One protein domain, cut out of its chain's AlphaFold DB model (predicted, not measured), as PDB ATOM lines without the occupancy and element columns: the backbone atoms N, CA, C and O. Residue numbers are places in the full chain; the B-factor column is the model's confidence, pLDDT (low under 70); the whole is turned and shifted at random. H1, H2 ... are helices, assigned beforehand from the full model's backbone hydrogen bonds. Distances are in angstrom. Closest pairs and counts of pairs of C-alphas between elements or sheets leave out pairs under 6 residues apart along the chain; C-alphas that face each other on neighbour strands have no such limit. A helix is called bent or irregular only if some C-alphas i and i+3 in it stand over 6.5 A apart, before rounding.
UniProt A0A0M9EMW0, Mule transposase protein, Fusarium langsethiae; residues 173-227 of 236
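Overview. This is residues 173 to 227 of the 236 residues of the protein "Mule transposase protein" of Fusarium langsethiae (UniProt A0A0M9EMW0). A short helix, H1, and a long one, H2, meet as a loose V, and from the far end of H2 a long link leads away to a third, short helix, H3, which touches neither of them. Residues 213 to 227, with H3 at their end, stick out as an arm. The printed part has 55 residues with three named helices, in the order H1, H2, H3, and no named strand; its class is all helix. It is extended, with a radius of gyration of the C-alphas of 16.0 A, and flat in outline, spanning 45 by 29 by 13 A.

Arrangement. Start at Pro 173, where H1, residues 173 to 181, begins. Seven residues after its end comes H2, residues 189 to 207, the longest helix by residues. Look at Ser 181 and Ile 192: their C-alphas, the closest of H1 and H2, are 6.5 A apart, and the two helices touch, with 4 pairs of C-alphas within 8 A. H2 touches H1 with residues 192 to 196 alone. Their lines stand at a steep tilt of 55 degrees, and they run opposite ways. Go on to H3, residues 220 to 227, and you find it apart from both H1 and H2. Every backbone O i to N i+4 pair is within hydrogen-bond range in H1 and H3, and 13 of 15 are in H2.

Along the chain. Find C-alpha 173 at (-51.890, 56.987, -70.237); from there H1 runs 12.3 A to C-alpha 181. Next find C-alpha 189 at (-67.327, 50.115, -75.721), from which H2 runs 27.7 A to C-alpha 207 at (-56.379, 69.733, -59.488). H2 is irregular, but only just: C-alphas 190 and 193 are 6.6 A apart, where about 5 A is found in a regular helix, and its line is a rough one. H3 begins at C-alpha 220 and ends 10.0 A away at C-alpha 227, at (-94.817, 72.844, -68.176).

Size, cuts and confidence. The two C-alphas farthest apart are those of Pro 173 and Lys 226, 46.2 A. The printed part has no cut; the link from H1 to H2 is short, and the link from H2 to H3, residues 208 to 219, is long. Two stretches stand free: residues 203 to 209, of which 203 to 207 belong to H2, and residues 213 to 227, of which 220 to 227 belong to H3. The body without them has 33 residues and spans 31 by 20 by 13 A. Read the B-factor column for the model's confidence: the mean pLDDT of the printed part is 79.7, and it is under 70 at residues 212 to 224 and at residue 227.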
ATOM      1  N   PRO A 173     -51.013  57.028 -71.408       87.81
ATOM      2  CA  PRO A 173     -51.890  56.987 -70.237       87.81
ATOM      3  C   PRO A 173     -53.369  56.853 -70.616       87.81
ATOM      4  O   PRO A 173     -54.069  56.006 -70.073       87.81
ATOM      5  N   VAL A 174     -53.832  57.609 -71.620       88.50
ATOM      6  CA  VAL A 174     -55.231  57.554 -72.081       88.50
ATOM      7  C   VAL A 174     -55.575  56.184 -72.659       88.50
ATOM      8  O   VAL A 174     -56.635  55.631 -72.369       88.50
ATOM      9  N   LYS A 175     -54.662  55.587 -73.434       91.00
ATOM     10  CA  LYS A 175     -54.829  54.217 -73.936       91.00
ATOM     11  C   LYS A 175     -54.913  53.197 -72.803       91.00
ATOM     12  O   LYS A 175     -55.761  52.312 -72.872       91.00
ATOM     13  N   ALA A 176     -54.079  53.329 -71.771       90.31
ATOM     14  CA  ALA A 176     -54.107  52.445 -70.609       90.31
ATOM     15  C   ALA A 176     -55.439  52.554 -69.849       90.31
ATOM     16  O   ALA A 176     -56.036  51.532 -69.513       90.31
ATOM     17  N   THR A 177     -55.966  53.768 -69.658       87.94
ATOM     18  CA  THR A 177     -57.291  53.983 -69.051       87.94
ATOM     19  C   THR A 177     -58.408  53.347 -69.879       87.94
ATOM     20  O   THR A 177     -59.282  52.683 -69.319       87.94
ATOM     21  N   ILE A 178     -58.372  53.495 -71.207       89.38
ATOM     22  CA  ILE A 178     -59.344  52.867 -72.117       89.38
ATOM     23  C   ILE A 178     -59.266  51.341 -72.023       89.38
ATOM     24  O   ILE A 178     -60.299  50.688 -71.903       89.38
ATOM     25  N   GLN A 179     -58.058  50.774 -72.024       90.94
ATOM     26  CA  GLN A 179     -57.840  49.330 -71.918       90.94
ATOM     27  C   GLN A 179     -58.250  48.768 -70.550       90.94
ATOM     28  O   GLN A 179     -58.744  47.648 -70.463       90.94
ATOM     29  N   SER A 180     -58.050  49.527 -69.472       89.44
ATOM     30  CA  SER A 180     -58.523  49.163 -68.135       89.44
ATOM     31  C   SER A 180     -60.055  49.184 -68.074       89.44
ATOM     32  O   SER A 180     -60.676  48.214 -67.639       89.44
ATOM     33  N   SER A 181     -60.673  50.245 -68.597       87.12
ATOM     34  CA  SER A 181     -62.131  50.413 -68.601       87.12
ATOM     35  C   SER A 181     -62.833  49.358 -69.454       87.12
ATOM     36  O   SER A 181     -63.882  48.862 -69.058       87.12
ATOM     37  N   SER A 182     -62.242  48.959 -70.588       88.94
ATOM     38  CA  SER A 182     -62.827  47.949 -71.479       88.94
ATOM     39  C   SER A 182     -62.879  46.541 -70.883       88.94
ATOM     40  O   SER A 182     -63.617  45.703 -71.392       88.94
ATOM     41  N   ARG A 183     -62.109  46.262 -69.824       90.56
ATOM     42  CA  ARG A 183     -62.096  44.961 -69.134       90.56
ATOM     43  C   ARG A 183     -63.166  44.837 -68.048       90.56
ATOM     44  O   ARG A 183     -63.388  43.738 -67.549       90.56
ATOM     45  N   ARG A 184     -63.805  45.938 -67.646       88.44
ATOM     46  CA  ARG A 184     -64.804  45.934 -66.569       88.44
ATOM     47  C   ARG A 184     -66.153  45.449 -67.098       88.44
ATOM     48  O   ARG A 184     -66.656  45.956 -68.099       88.44
ATOM     49  N   VAL A 185     -66.761  44.507 -66.382       87.94
ATOM     50  CA  VAL A 185     -68.113  44.017 -66.679       87.94
ATOM     51  C   VAL A 185     -69.117  45.169 -66.548       87.94
ATOM     52  O   VAL A 185     -69.020  45.983 -65.633       87.94
ATOM     53  N   GLY A 186     -70.062  45.256 -67.485       88.31
ATOM     54  CA  GLY A 186     -71.110  46.284 -67.494       88.31
ATOM     55  C   GLY A 186     -70.757  47.581 -68.231       88.31
ATOM     56  O   GLY A 186     -71.646  48.397 -68.450       88.31
ATOM     57  N   ILE A 187     -69.510  47.771 -68.682       88.00
ATOM     58  CA  ILE A 187     -69.123  48.929 -69.505       88.00
ATOM     59  C   ILE A 187     -69.132  48.538 -70.982       88.00
ATOM     60  O   ILE A 187     -68.332  47.711 -71.420       88.00
ATOM     61  N   ARG A 188     -70.002  49.156 -71.789       90.25
ATOM     62  CA  ARG A 188     -70.001  48.933 -73.242       90.25
ATOM     63  C   ARG A 188     -68.933  49.812 -73.884       90.25
ATOM     64  O   ARG A 188     -68.669  50.923 -73.434       90.25
ATOM     65  N   ALA A 189     -68.369  49.367 -75.007       89.81
ATOM     66  CA  ALA A 189     -67.327  50.115 -75.721       89.81
ATOM     67  C   ALA A 189     -67.732  51.565 -76.061       89.81
ATOM     68  O   ALA A 189     -66.903  52.469 -75.985       89.81
ATOM     69  N   ARG A 190     -69.015  51.789 -76.382       90.38
ATOM     70  CA  ARG A 190     -69.576  53.120 -76.668       90.38
ATOM     71  C   ARG A 190     -69.560  54.062 -75.450       90.38
ATOM     72  O   ARG A 190     -69.470  55.270 -75.633       90.38
ATOM     73  N   ASP A 191     -69.584  53.516 -74.232       90.06
ATOM     74  CA  ASP A 191     -69.674  54.277 -72.977       90.06
ATOM     75  C   ASP A 191     -68.291  54.655 -72.424       90.06
ATOM     76  O   ASP A 191     -68.169  55.589 -71.630       90.06
ATOM     77  N   ILE A 192     -67.225  53.970 -72.866       89.06
ATOM     78  CA  ILE A 192     -65.846  54.210 -72.404       89.06
ATOM     79  C   ILE A 192     -65.436  55.670 -72.632       89.06
ATOM     80  O   ILE A 192     -64.803  56.275 -71.768       89.06
ATOM     81  N   GLY A 193     -65.816  56.245 -73.778       86.19
ATOM     82  CA  GLY A 193     -65.528  57.644 -74.098       86.19
ATOM     83  C   GLY A 193     -66.160  58.610 -73.095       86.19
ATOM     84  O   GLY A 193     -65.471  59.487 -72.581       86.19
ATOM     85  N   SER A 194     -67.437  58.402 -72.758       86.00
ATOM     86  CA  SER A 194     -68.139  59.224 -71.767       86.00
ATOM     87  C   SER A 194     -67.480  59.124 -70.396       86.00
ATOM     88  O   SER A 194     -67.204  60.143 -69.775       86.00
ATOM     89  N   GLN A 195     -67.157  57.912 -69.940       83.69
ATOM     90  CA  GLN A 195     -66.508  57.721 -68.640       83.69
ATOM     91  C   GLN A 195     -65.128  58.373 -68.572       83.69
ATOM     92  O   GLN A 195     -64.778  58.981 -67.561       83.69
ATOM     93  N   PHE A 196     -64.350  58.273 -69.654       85.31
ATOM     94  CA  PHE A 196     -63.056  58.936 -69.754       85.31
ATOM     95  C   PHE A 196     -63.200  60.461 -69.638       85.31
ATOM     96  O   PHE A 196     -62.462  61.082 -68.873       85.31
ATOM     97  N   LEU A 197     -64.176  61.055 -70.334       85.31
ATOM     98  CA  LEU A 197     -64.458  62.491 -70.256       85.31
ATOM     99  C   LEU A 197     -64.901  62.910 -68.849       85.31
ATOM    100  O   LEU A 197     -64.346  63.859 -68.302       85.31
ATOM    101  N   THR A 198     -65.832  62.182 -68.227       83.69
ATOM    102  CA  THR A 198     -66.306  62.485 -66.867       83.69
ATOM    103  C   THR A 198     -65.175  62.411 -65.840       83.69
ATOM    104  O   THR A 198     -65.054  63.290 -64.988       83.69
ATOM    105  N   ASN A 199     -64.315  61.393 -65.924       82.62
ATOM    106  CA  ASN A 199     -63.157  61.280 -65.037       82.62
ATOM    107  C   ASN A 199     -62.151  62.406 -65.280       82.62
ATOM    108  O   ASN A 199     -61.635  62.966 -64.321       82.62
ATOM    109  N   GLY A 200     -61.925  62.783 -66.543       84.38
ATOM    110  CA  GLY A 200     -61.085  63.926 -66.894       84.38
ATOM    111  C   GLY A 200     -61.584  65.233 -66.277       84.38
ATOM    112  O   GLY A 200     -60.795  65.958 -65.679       84.38
ATOM    113  N   VAL A 201     -62.893  65.499 -66.354       84.31
ATOM    114  CA  VAL A 201     -63.517  66.663 -65.703       84.31
ATOM    115  C   VAL A 201     -63.292  66.621 -64.192       84.31
ATOM    116  O   VAL A 201     -62.817  67.601 -63.632       84.31
ATOM    117  N   ARG A 202     -63.534  65.481 -63.529       82.62
ATOM    118  CA  ARG A 202     -63.288  65.343 -62.081       82.62
ATOM    119  C   ARG A 202     -61.828  65.591 -61.700       82.62
ATOM    120  O   ARG A 202     -61.576  66.333 -60.762       82.62
ATOM    121  N   THR A 203     -60.870  65.021 -62.434       82.94
ATOM    122  CA  THR A 203     -59.435  65.235 -62.182       82.94
ATOM    123  C   THR A 203     -59.028  66.696 -62.364       82.94
ATOM    124  O   THR A 203     -58.175  67.189 -61.632       82.94
ATOM    125  N   LEU A 204     -59.609  67.398 -63.343       84.12
ATOM    126  CA  LEU A 204     -59.373  68.831 -63.511       84.12
ATOM    127  C   LEU A 204     -59.950  69.619 -62.336       84.12
ATOM    128  O   LEU A 204     -59.250  70.468 -61.791       84.12
ATOM    129  N   LEU A 205     -61.182  69.313 -61.927       85.50
ATOM    130  CA  LEU A 205     -61.827  70.014 -60.823       85.50
ATOM    131  C   LEU A 205     -61.055  69.845 -59.506       85.50
ATOM    132  O   LEU A 205     -60.853  70.820 -58.787       85.50
ATOM    133  N   ASP A 206     -60.554  68.636 -59.248       85.25
ATOM    134  CA  ASP A 206     -59.696  68.314 -58.103       85.25
ATOM    135  C   ASP A 206     -58.361  69.076 -58.150       85.25
ATOM    136  O   ASP A 206     -58.007  69.795 -57.214       85.25
ATOM    137  N   ARG A 207     -57.659  69.029 -59.295       86.38
ATOM    138  CA  ARG A 207     -56.379  69.733 -59.488       86.38
ATOM    139  C   ARG A 207     -56.486  71.231 -59.219       86.38
ATOM    140  O   ARG A 207     -55.561  71.813 -58.660       86.38
ATOM    141  N   TYR A 208     -57.567  71.853 -59.675       88.06
ATOM    142  CA  TYR A 208     -57.784  73.287 -59.508       88.06
ATOM    143  C   TYR A 208     -58.571  73.628 -58.236       88.06
ATOM    144  O   TYR A 208     -58.910  74.792 -58.042       88.06
ATOM    145  N   SER A 209     -58.852  72.643 -57.368       84.75
ATOM    146  CA  SER A 209     -59.647  72.812 -56.140       84.75
ATOM    147  C   SER A 209     -60.976  73.544 -56.372       84.75
ATOM    148  O   SER A 209     -61.499  74.241 -55.502       84.75
ATOM    149  N   THR A 210     -61.539  73.402 -57.569       79.06
ATOM    150  CA  THR A 210     -62.831  73.975 -57.935       79.06
ATOM    151  C   THR A 210     -63.926  73.041 -57.447       79.06
ATOM    152  O   THR A 210     -63.921  71.855 -57.783       79.06
ATOM    153  N   ARG A 211     -64.877  73.564 -56.665       70.56
ATOM    154  CA  ARG A 211     -66.015  72.775 -56.180       70.56
ATOM    155  C   ARG A 211     -66.828  72.277 -57.375       70.56
ATOM    156  O   ARG A 211     -67.253  73.075 -58.208       70.56
ATOM    157  N   THR A 212     -67.062  70.969 -57.448       61.00
ATOM    158  CA  THR A 212     -68.158  70.426 -58.255       61.00
ATOM    159  C   THR A 212     -69.453  71.014 -57.699       61.00
ATOM    160  O   THR A 212     -69.684  70.861 -56.501       61.00
ATOM    161  N   PRO A 213     -70.284  71.709 -58.490       61.00
ATOM    162  CA  PRO A 213     -71.598  72.088 -57.998       61.00
ATOM    163  C   PRO A 213     -72.389  70.801 -57.737       61.00
ATOM    164  O   PRO A 213     -72.590  70.006 -58.655       61.00
ATOM    165  N   ASP A 214     -72.806  70.583 -56.489       60.41
ATOM    166  CA  ASP A 214     -73.595  69.406 -56.089       60.41
ATOM    167  C   ASP A 214     -74.981  69.387 -56.754       60.41
ATOM    168  O   ASP A 214     -75.599  68.336 -56.904       60.41
ATOM    169  N   VAL A 215     -75.452  70.554 -57.202       63.31
ATOM    170  CA  VAL A 215     -76.715  70.741 -57.913       63.31
ATOM    171  C   VAL A 215     -76.495  71.766 -59.022       63.31
ATOM    172  O   VAL A 215     -76.076  72.895 -58.766       63.31
ATOM    173  N   VAL A 216     -76.790  71.386 -60.267       59.03
ATOM    174  CA  VAL A 216     -76.914  72.336 -61.377       59.03
ATOM    175  C   VAL A 216     -78.383  72.740 -61.444       59.03
ATOM    176  O   VAL A 216     -79.189  72.041 -62.049       59.03
ATOM    177  N   ILE A 217     -78.744  73.841 -60.785       57.03
ATOM    178  CA  ILE A 217     -80.071  74.441 -60.947       57.03
ATOM    179  C   ILE A 217     -80.040  75.207 -62.268       57.03
ATOM    180  O   ILE A 217     -79.565  76.340 -62.333       57.03
ATOM    181  N   THR A 218     -80.480  74.572 -63.351       56.72
ATOM    182  CA  THR A 218     -80.854  75.322 -64.548       56.72
ATOM    183  C   THR A 218     -82.240  75.906 -64.302       56.72
ATOM    184  O   THR A 218     -83.145  75.149 -63.979       56.72
ATOM    185  N   ASP A 219     -82.429  77.207 -64.509       58.44
ATOM    186  CA  ASP A 219     -83.737  77.904 -64.539       58.44
ATOM    187  C   ASP A 219     -84.793  77.177 -65.423       58.44
ATOM    188  O   ASP A 219     -86.004  77.260 -65.232       58.44
ATOM    189  N   PHE A 220     -84.331  76.327 -66.347       57.69
ATOM    190  CA  PHE A 220     -85.170  75.404 -67.111       57.69
ATOM    191  C   PHE A 220     -85.903  74.340 -66.282       57.69
ATOM    192  O   PHE A 220     -86.908  73.827 -66.756       57.69
ATOM    193  N   ASP A 221     -85.443  73.989 -65.080       64.62
ATOM    194  CA  ASP A 221     -86.049  72.926 -64.269       64.62
ATOM    195  C   ASP A 221     -87.386  73.388 -63.668       64.62
ATOM    196  O   ASP A 221     -88.355  72.629 -63.630       64.62
ATOM    197  N   ASP A 222     -87.478  74.669 -63.301       65.50
ATOM    198  CA  ASP A 222     -88.724  75.294 -62.852       65.50
ATOM    199  C   ASP A 222     -89.695  75.490 -64.020       65.50
ATOM    200  O   ASP A 222     -90.886  75.200 -63.891       65.50
ATOM    201  N   GLN A 223     -89.198  75.895 -65.196       64.44
ATOM    202  CA  GLN A 223     -90.020  75.969 -66.408       64.44
ATOM    203  C   GLN A 223     -90.508  74.587 -66.865       64.44
ATOM    204  O   GLN A 223     -91.660  74.464 -67.274       64.44
ATOM    205  N   MET A 224     -89.687  73.541 -66.748       69.12
ATOM    206  CA  MET A 224     -90.046  72.169 -67.115       69.12
ATOM    207  C   MET A 224     -91.042  71.562 -66.120       69.12
ATOM    208  O   MET A 224     -92.026  70.964 -66.541       69.12
ATOM    209  N   LYS A 225     -90.870  71.786 -64.809       71.06
ATOM    210  CA  LYS A 225     -91.868  71.405 -63.790       71.06
ATOM    211  C   LYS A 225     -93.187  72.147 -63.981       71.06
ATOM    212  O   LYS A 225     -94.248  71.540 -63.864       71.06
ATOM    213  N   LYS A 226     -93.132  73.438 -64.319       71.81
ATOM    214  CA  LYS A 226     -94.326  74.235 -64.621       71.81
ATOM    215  C   LYS A 226     -95.016  73.756 -65.899       71.81
ATOM    216  O   LYS A 226     -96.234  73.665 -65.906       71.81
ATOM    217  N   ALA A 227     -94.265  73.403 -66.944       65.31
ATOM    218  CA  ALA A 227     -94.817  72.844 -68.176       65.31
ATOM    219  C   ALA A 227     -95.492  71.481 -67.935       65.31
ATOM    220  O   ALA A 227     -96.625  71.278 -68.362       65.31
TER     221      ALA A 227